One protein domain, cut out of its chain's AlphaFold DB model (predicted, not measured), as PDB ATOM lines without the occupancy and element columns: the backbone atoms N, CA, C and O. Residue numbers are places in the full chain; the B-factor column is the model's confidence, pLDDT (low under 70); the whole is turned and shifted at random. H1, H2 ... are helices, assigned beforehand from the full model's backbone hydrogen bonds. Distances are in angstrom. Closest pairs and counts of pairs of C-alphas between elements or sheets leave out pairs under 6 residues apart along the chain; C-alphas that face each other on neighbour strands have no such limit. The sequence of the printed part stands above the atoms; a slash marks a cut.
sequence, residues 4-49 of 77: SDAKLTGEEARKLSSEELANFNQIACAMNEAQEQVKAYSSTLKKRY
ATOM      1  N   SER A   4     -29.471  21.300   9.676       68.69
ATOM      2  CA  SER A   4     -28.682  21.478  10.895       68.69
ATOM      3  C   SER A   4     -29.141  20.564  12.029       68.69
ATOM      4  O   SER A   4     -28.295  20.019  12.736       68.69
ATOM      5  N   ASP A   5     -30.452  20.336  12.158       72.38
ATOM      6  CA  ASP A   5     -30.997  19.402  13.149       72.38
ATOM      7  C   ASP A   5     -30.446  17.995  12.899       72.38
ATOM      8  O   ASP A   5     -29.950  17.364  13.825       72.38
ATOM      9  N   ALA A   6     -30.426  17.553  11.637       71.12
ATOM     10  CA  ALA A   6     -29.890  16.257  11.222       71.12
ATOM     11  C   ALA A   6     -28.351  16.182  11.193       71.12
ATOM     12  O   ALA A   6     -27.807  15.120  10.897       71.12
ATOM     13  N   LYS A   7     -27.645  17.286  11.489       80.44
ATOM     14  CA  LYS A   7     -26.186  17.438  11.318       80.44
ATOM     15  C   LYS A   7     -25.697  17.041   9.916       80.44
ATOM     16  O   LYS A   7     -24.609  16.493   9.775       80.44
ATOM     17  N   LEU A   8     -26.506  17.318   8.895       78.94
ATOM     18  CA  LEU A   8     -26.198  17.029   7.497       78.94
ATOM     19  C   LEU A   8     -26.167  18.324   6.694       78.94
ATOM     20  O   LEU A   8     -26.942  19.241   6.946       78.94
ATOM     21  N   THR A   9     -25.324  18.380   5.673       81.00
ATOM     22  CA  THR A   9     -25.481  19.330   4.569       81.00
ATOM     23  C   THR A   9     -26.476  18.793   3.539       81.00
ATOM     24  O   THR A   9     -26.773  17.597   3.478       81.00
ATOM     25  N   GLY A  10     -26.997  19.678   2.684       76.81
ATOM     26  CA  GLY A  10     -27.904  19.271   1.608       76.81
ATOM     27  C   GLY A  10     -27.251  18.314   0.602       76.81
ATOM     28  O   GLY A  10     -27.929  17.445   0.060       76.81
ATOM     29  N   GLU A  11     -25.941  18.437   0.373       80.31
ATOM     30  CA  GLU A  11     -25.191  17.535  -0.507       80.31
ATOM     31  C   GLU A  11     -24.985  16.148   0.107       80.31
ATOM     32  O   GLU A  11     -25.109  15.149  -0.599       80.31
ATOM     33  N   GLU A  12     -24.702  16.068   1.409       82.00
ATOM     34  CA  GLU A  12     -24.580  14.791   2.122       82.00
ATOM     35  C   GLU A  12     -25.923  14.064   2.175       82.00
ATOM     36  O   GLU A  12     -25.996  12.886   1.834       82.00
ATOM     37  N   ALA A  13     -27.005  14.781   2.495       83.81
ATOM     38  CA  ALA A  13     -28.346  14.209   2.549       83.81
ATOM     39  C   ALA A  13     -28.789  13.593   1.207       83.81
ATOM     40  O   ALA A  13     -29.477  12.577   1.200       83.81
ATOM     41  N   ARG A  14     -28.373  14.167   0.068       82.94
ATOM     42  CA  ARG A  14     -28.696  13.653  -1.280       82.94
ATOM     43  C   ARG A  14     -27.960  12.367  -1.657       82.94
ATOM     44  O   ARG A  14     -28.388  11.698  -2.592       82.94
ATOM     45  N   LYS A  15     -26.846  12.054  -0.991       86.94
ATOM     46  CA  LYS A  15     -26.049  10.844  -1.257       86.94
ATOM     47  C   LYS A  15     -26.549   9.629  -0.477       86.94
ATOM     48  O   LYS A  15     -26.174   8.513  -0.817       86.94
ATOM     49  N   LEU A  16     -27.367   9.854   0.549       86.88
ATOM     50  CA  LEU A  16     -27.923   8.812   1.402       86.88
ATOM     51  C   LEU A  16     -29.216   8.253   0.804       86.88
ATOM     52  O   LEU A  16     -30.041   8.978   0.246       86.88
ATOM     53  N   SER A  17     -29.408   6.951   0.959       87.75
ATOM     54  CA  SER A  17     -30.672   6.280   0.674       87.75
ATOM     55  C   SER A  17     -31.751   6.643   1.701       87.75
ATOM     56  O   SER A  17     -31.480   7.140   2.796       87.75
ATOM     57  N   SER A  18     -33.010   6.345   1.373       83.25
ATOM     58  CA  SER A  18     -34.129   6.519   2.307       83.25
ATOM     59  C   SER A  18     -33.965   5.695   3.586       83.25
ATOM     60  O   SER A  18     -34.353   6.153   4.657       83.25
ATOM     61  N   GLU A  19     -33.393   4.495   3.478       87.56
ATOM     62  CA  GLU A  19     -33.129   3.604   4.612       87.56
ATOM     63  C   GLU A  19     -32.042   4.176   5.527       87.56
ATOM     64  O   GLU A  19     -32.210   4.203   6.744       87.56
ATOM     65  N   GLU A  20     -30.965   4.716   4.954       88.25
ATOM     66  CA  GLU A  20     -29.908   5.376   5.725       88.25
ATOM     67  C   GLU A  20     -30.421   6.640   6.420       88.25
ATOM     68  O   GLU A  20     -30.151   6.838   7.602       88.25
ATOM     69  N   LEU A  21     -31.219   7.459   5.727       87.25
ATOM     70  CA  LEU A  21     -31.862   8.639   6.311       87.25
ATOM     71  C   LEU A  21     -32.817   8.263   7.455       87.25
ATOM     72  O   LEU A  21     -32.862   8.955   8.469       87.25
ATOM     73  N   ALA A  22     -33.545   7.151   7.345       87.06
ATOM     74  CA  ALA A  22     -34.451   6.689   8.396       87.06
ATOM     75  C   ALA A  22     -33.733   6.304   9.704       87.06
ATOM     76  O   ALA A  22     -34.357   6.334  10.762       87.06
ATOM     77  N   ASN A  23     -32.432   5.997   9.656       88.00
ATOM     78  CA  ASN A  23     -31.637   5.658  10.841       88.00
ATOM     79  C   ASN A  23     -31.184   6.884  11.651       88.00
ATOM     80  O   ASN A  23     -30.685   6.736  12.768       88.00
ATOM     81  N   PHE A  24     -31.352   8.104  11.133       88.12
ATOM     82  CA  PHE A  24     -31.060   9.311  11.904       88.12
ATOM     83  C   PHE A  24     -32.174   9.547  12.922       88.12
ATOM     84  O   PHE A  24     -33.337   9.712  12.554       88.12
ATOM     85  N   ASN A  25     -31.811   9.647  14.205       86.62
ATOM     86  CA  ASN A  25     -32.772   9.794  15.303       86.62
ATOM     87  C   ASN A  25     -33.790  10.926  15.078       86.62
ATOM     88  O   ASN A  25     -34.971  10.743  15.363       86.62
ATOM     89  N   GLN A  26     -33.370  12.080  14.543       85.94
ATOM     90  CA  GLN A  26     -34.307  13.181  14.293       85.94
ATOM     91  C   GLN A  26     -35.257  12.899  13.120       85.94
ATOM     92  O   GLN A  26     -36.422  13.278  13.184       85.94
ATOM     93  N   ILE A  27     -34.799  12.195  12.079       88.69
ATOM     94  CA  ILE A  27     -35.647  11.784  10.948       88.69
ATOM     95  C   ILE A  27     -36.662  10.735  11.405       88.69
ATOM     96  O   ILE A  27     -37.845  10.863  11.091       88.69
ATOM     97  N   ALA A  28     -36.235   9.753  12.201       89.56
ATOM     98  CA  ALA A  28     -37.124   8.756  12.789       89.56
ATOM     99  C   ALA A  28     -38.186   9.399  13.699       89.56
ATOM    100  O   ALA A  28     -39.372   9.091  13.589       89.56
ATOM    101  N   CYS A  29     -37.777  10.339  14.556       90.12
ATOM    102  CA  CYS A  29     -38.688  11.079  15.429       90.12
ATOM    103  C   CYS A  29     -39.711  11.893  14.619       90.12
ATOM    104  O   CYS A  29     -40.914  11.722  14.812       90.12
ATOM    105  N   ALA A  30     -39.255  12.669  13.630       90.31
ATOM    106  CA  ALA A  30     -40.134  13.433  12.746       90.31
ATOM    107  C   ALA A  30     -41.093  12.538  11.938       90.31
ATOM    108  O   ALA A  30     -42.235  12.917  11.674       90.31
ATOM    109  N   MET A  31     -40.652  11.339  11.543       93.69
ATOM    110  CA  MET A  31     -41.502  10.376  10.843       93.69
ATOM    111  C   MET A  31     -42.595   9.827  11.762       93.69
ATOM    112  O   MET A  31     -43.746   9.731  11.338       93.69
ATOM    113  N   ASN A  32     -42.267   9.512  13.017       93.44
ATOM    114  CA  ASN A  32     -43.255   9.071  14.002       93.44
ATOM    115  C   ASN A  32     -44.322  10.150  14.241       93.44
ATOM    116  O   ASN A  32     -45.513   9.855  14.166       93.44
ATOM    117  N   GLU A  33     -43.913  11.409  14.419       92.75
ATOM    118  CA  GLU A  33     -44.845  12.534  14.562       92.75
ATOM    119  C   GLU A  33     -45.755  12.687  13.331       92.75
ATOM    120  O   GLU A  33     -46.976  12.814  13.454       92.75
ATOM    121  N   ALA A  34     -45.188  12.608  12.122       92.81
ATOM    122  CA  ALA A  34     -45.959  12.680  10.881       92.81
ATOM    123  C   ALA A  34     -46.968  11.521  10.756       92.81
ATOM    124  O   ALA A  34     -48.089  11.709  10.272       92.81
ATOM    125  N   GLN A  35     -46.605  10.320  11.217       95.12
ATOM    126  CA  GLN A  35     -47.508   9.171  11.252       95.12
ATOM    127  C   GLN A  35     -48.656   9.359  12.247       95.12
ATOM    128  O   GLN A  35     -49.792   8.984  11.948       95.12
ATOM    129  N   GLU A  36     -48.399   9.932  13.420       94.25
ATOM    130  CA  GLU A  36     -49.453  10.241  14.391       94.25
ATOM    131  C   GLU A  36     -50.435  11.276  13.835       94.25
ATOM    132  O   GLU A  36     -51.652  11.055  13.854       94.25
ATOM    133  N   GLN A  37     -49.919  12.349  13.232       91.50
ATOM    134  CA  GLN A  37     -50.739  13.384  12.602       91.50
ATOM    135  C   GLN A  37     -51.605  12.816  11.471       91.50
ATOM    136  O   GLN A  37     -52.814  13.066  11.418       91.50
ATOM    137  N   VAL A  38     -51.021  12.004  10.581       94.06
ATOM    138  CA  VAL A  38     -51.776  11.454   9.452       94.06
ATOM    139  C   VAL A  38     -52.826  10.440   9.907       94.06
ATOM    140  O   VAL A  38     -53.893  10.367   9.300       94.06
ATOM    141  N   LYS A  39     -52.593   9.682  10.990       93.06
ATOM    142  CA  LYS A  39     -53.609   8.785  11.572       93.06
ATOM    143  C   LYS A  39     -54.830   9.576  12.034       93.06
ATOM    144  O   LYS A  39     -55.948   9.240  11.639       93.06
ATOM    145  N   ALA A  40     -54.618  10.647  12.799       90.25
ATOM    146  CA  ALA A  40     -55.702  11.503  13.268       90.25
ATOM    147  C   ALA A  40     -56.472  12.116  12.086       90.25
ATOM    148  O   ALA A  40     -57.686  11.930  11.967       90.25
ATOM    149  N   TYR A  41     -55.764  12.756  11.154       92.38
ATOM    150  CA  TYR A  41     -56.387  13.460  10.034       92.38
ATOM    151  C   TYR A  41     -57.089  12.522   9.041       92.38
ATOM    152  O   TYR A  41     -58.223  12.771   8.623       92.38
ATOM    153  N   SER A  42     -56.459  11.394   8.703       92.19
ATOM    154  CA  SER A  42     -57.046  10.413   7.784       92.19
ATOM    155  C   SER A  42     -58.305   9.763   8.346       92.19
ATOM    156  O   SER A  42     -59.220   9.470   7.578       92.19
ATOM    157  N   SER A  43     -58.390   9.572   9.667       92.62
ATOM    158  CA  SER A  43     -59.597   9.042  10.303       92.62
ATOM    159  C   SER A  43     -60.797   9.974  10.102       92.62
ATOM    160  O   SER A  43     -61.884   9.513   9.752       92.62
ATOM    161  N   THR A  44     -60.586  11.285  10.227       94.69
ATOM    162  CA  THR A  44     -61.608  12.312   9.996       94.69
ATOM    163  C   THR A  44     -62.036  12.344   8.533       94.69
ATOM    164  O   THR A  44     -63.231  12.333   8.241       94.69
ATOM    165  N   LEU A  45     -61.079  12.311   7.599       94.31
ATOM    166  CA  LEU A  45     -61.384  12.324   6.166       94.31
ATOM    167  C   LEU A  45     -62.136  11.072   5.711       94.31
ATOM    168  O   LEU A  45     -63.101  11.186   4.964       94.31
ATOM    169  N   LYS A  46     -61.750   9.887   6.196       94.00
ATOM    170  CA  LYS A  46     -62.441   8.631   5.867       94.00
ATOM    171  C   LYS A  46     -63.869   8.587   6.407       94.00
ATOM    172  O   LYS A  46     -64.734   8.013   5.761       94.00
ATOM    173  N   LYS A  47     -64.130   9.203   7.567       94.25
ATOM    174  CA  LYS A  47     -65.497   9.356   8.093       94.25
ATOM    175  C   LYS A  47     -66.332  10.320   7.253       94.25
ATOM    176  O   LYS A  47     -67.524  10.096   7.093       94.25
ATOM    177  N   ARG A  48     -65.713  11.390   6.743       96.38
ATOM    178  CA  ARG A  48     -66.392  12.406   5.929       96.38
ATOM    179  C   ARG A  48     -66.686  11.931   4.503       96.38
ATOM    180  O   ARG A  48     -67.700  12.343   3.955       96.38
ATOM    181  N   TYR A  49     -65.824  11.084   3.939       94.88
ATOM    182  CA  TYR A  49     -65.904  10.597   2.557       94.88
ATOM    183  C   TYR A  49     -65.772   9.062   2.494       94.88
ATOM    184  O   TYR A  49     -64.747   8.549   2.027       94.88
TER     185      TYR A  49
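What this domain is: This is residues 4 to 49 of the 77 residues of an uncharacterized protein of Desulfamplus magnetovallimortis (UniProt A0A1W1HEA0). What would one say on first seeing this model? One long helix, H3, makes the longest axis, and a small, loose head built of two short helices, H1 and H2, with residues 4 to 9 before them, sits at the end where H3 begins. Residues 32 to 49, of which 32 to 48 belong to H3, stick out from that head as a bare arm, and this arm makes most of the length. What is it made of along the chain? The printed part has 46 residues with three named helices in the order H1, H2, H3 and no named strand; the class is all helix, with 35 of the printed residues in the named helices. How spread out is it? The whole is only just extended, close to loose, with a radius of gyration of the C-alphas of 14.6 A, and the C-alphas span 42 by 16 by 15 A along their three main axes.

Where its parts are: Where does the longest helix run? H3 holds residues 25 to 48, 24 residues, from C-alpha 25 at (-32.772, 9.794, 15.303) to C-alpha 48 at (-66.392, 12.406, 5.929). Its first and last C-alphas are 35.0 A apart, and x falls from the one to the other. Which helix comes just before it? H2 holds residues 18 to 22, 5 residues, and begins with C-alpha 18 at (-34.129, 6.519, 2.307); its first and last C-alphas are 6.1 A apart. And which comes first along the printed part? H1 holds residues 10 to 15, 6 residues, and begins with C-alpha 10 at (-27.904, 19.271, 1.608); its first and last C-alphas are 9.1 A apart. Residues 4 to 9, before H1, belong to no named element.

How they stand to each other: What stands nearest to H3? H2 and H3 are near each other, and they are close but not clearly touching, with 2 pairs of C-alphas within 8 A. The closest C-alphas of the two are those of Ala 22 and Ala 28, 5.5 A apart, while their centres are 18.6 A apart. Where does H1 stand? H1 and H2 are close but not clearly touching, with 1 pair of C-alphas within 8 A: those of Ala 13 and Leu 21, 7.6 A apart. The centres of H1 and H2 are 11.8 A apart, and H1 and H3 are apart. How well do the helix backbones hold? In H2 and H3 every pair of O i and N i+4 is within hydrogen-bond range. In H1 it is 1 of 2, and 2 of its 3 pairs of O i and N i+3 are within range.

The domain as a whole: How far does the printed part reach? The two C-alphas farthest apart are those of Glu 12 and Arg 48, 42.1 A, and the first and last printed C-alphas, those of Ser 4 and Tyr 49, are 39.7 A apart. Which parts stand free? Residues 32 to 49 stand free, and so do residues 14 to 20, of which 18 to 20 belong to H2. Is the backbone unbroken, and how long are its links? The printed part has no cut, and it covers residues 4 to 49 of a full chain of 77 residues. The links H1 to H2 and H2 to H3 are both tight, each with 2 residues between the helices. Where is the confidence low? Residue 4 is the one printed residue with a pLDDT under 70, and the mean of the printed part is 87.8. The mean pLDDT is 82 in H1, 87 in H2 and 92 in H3.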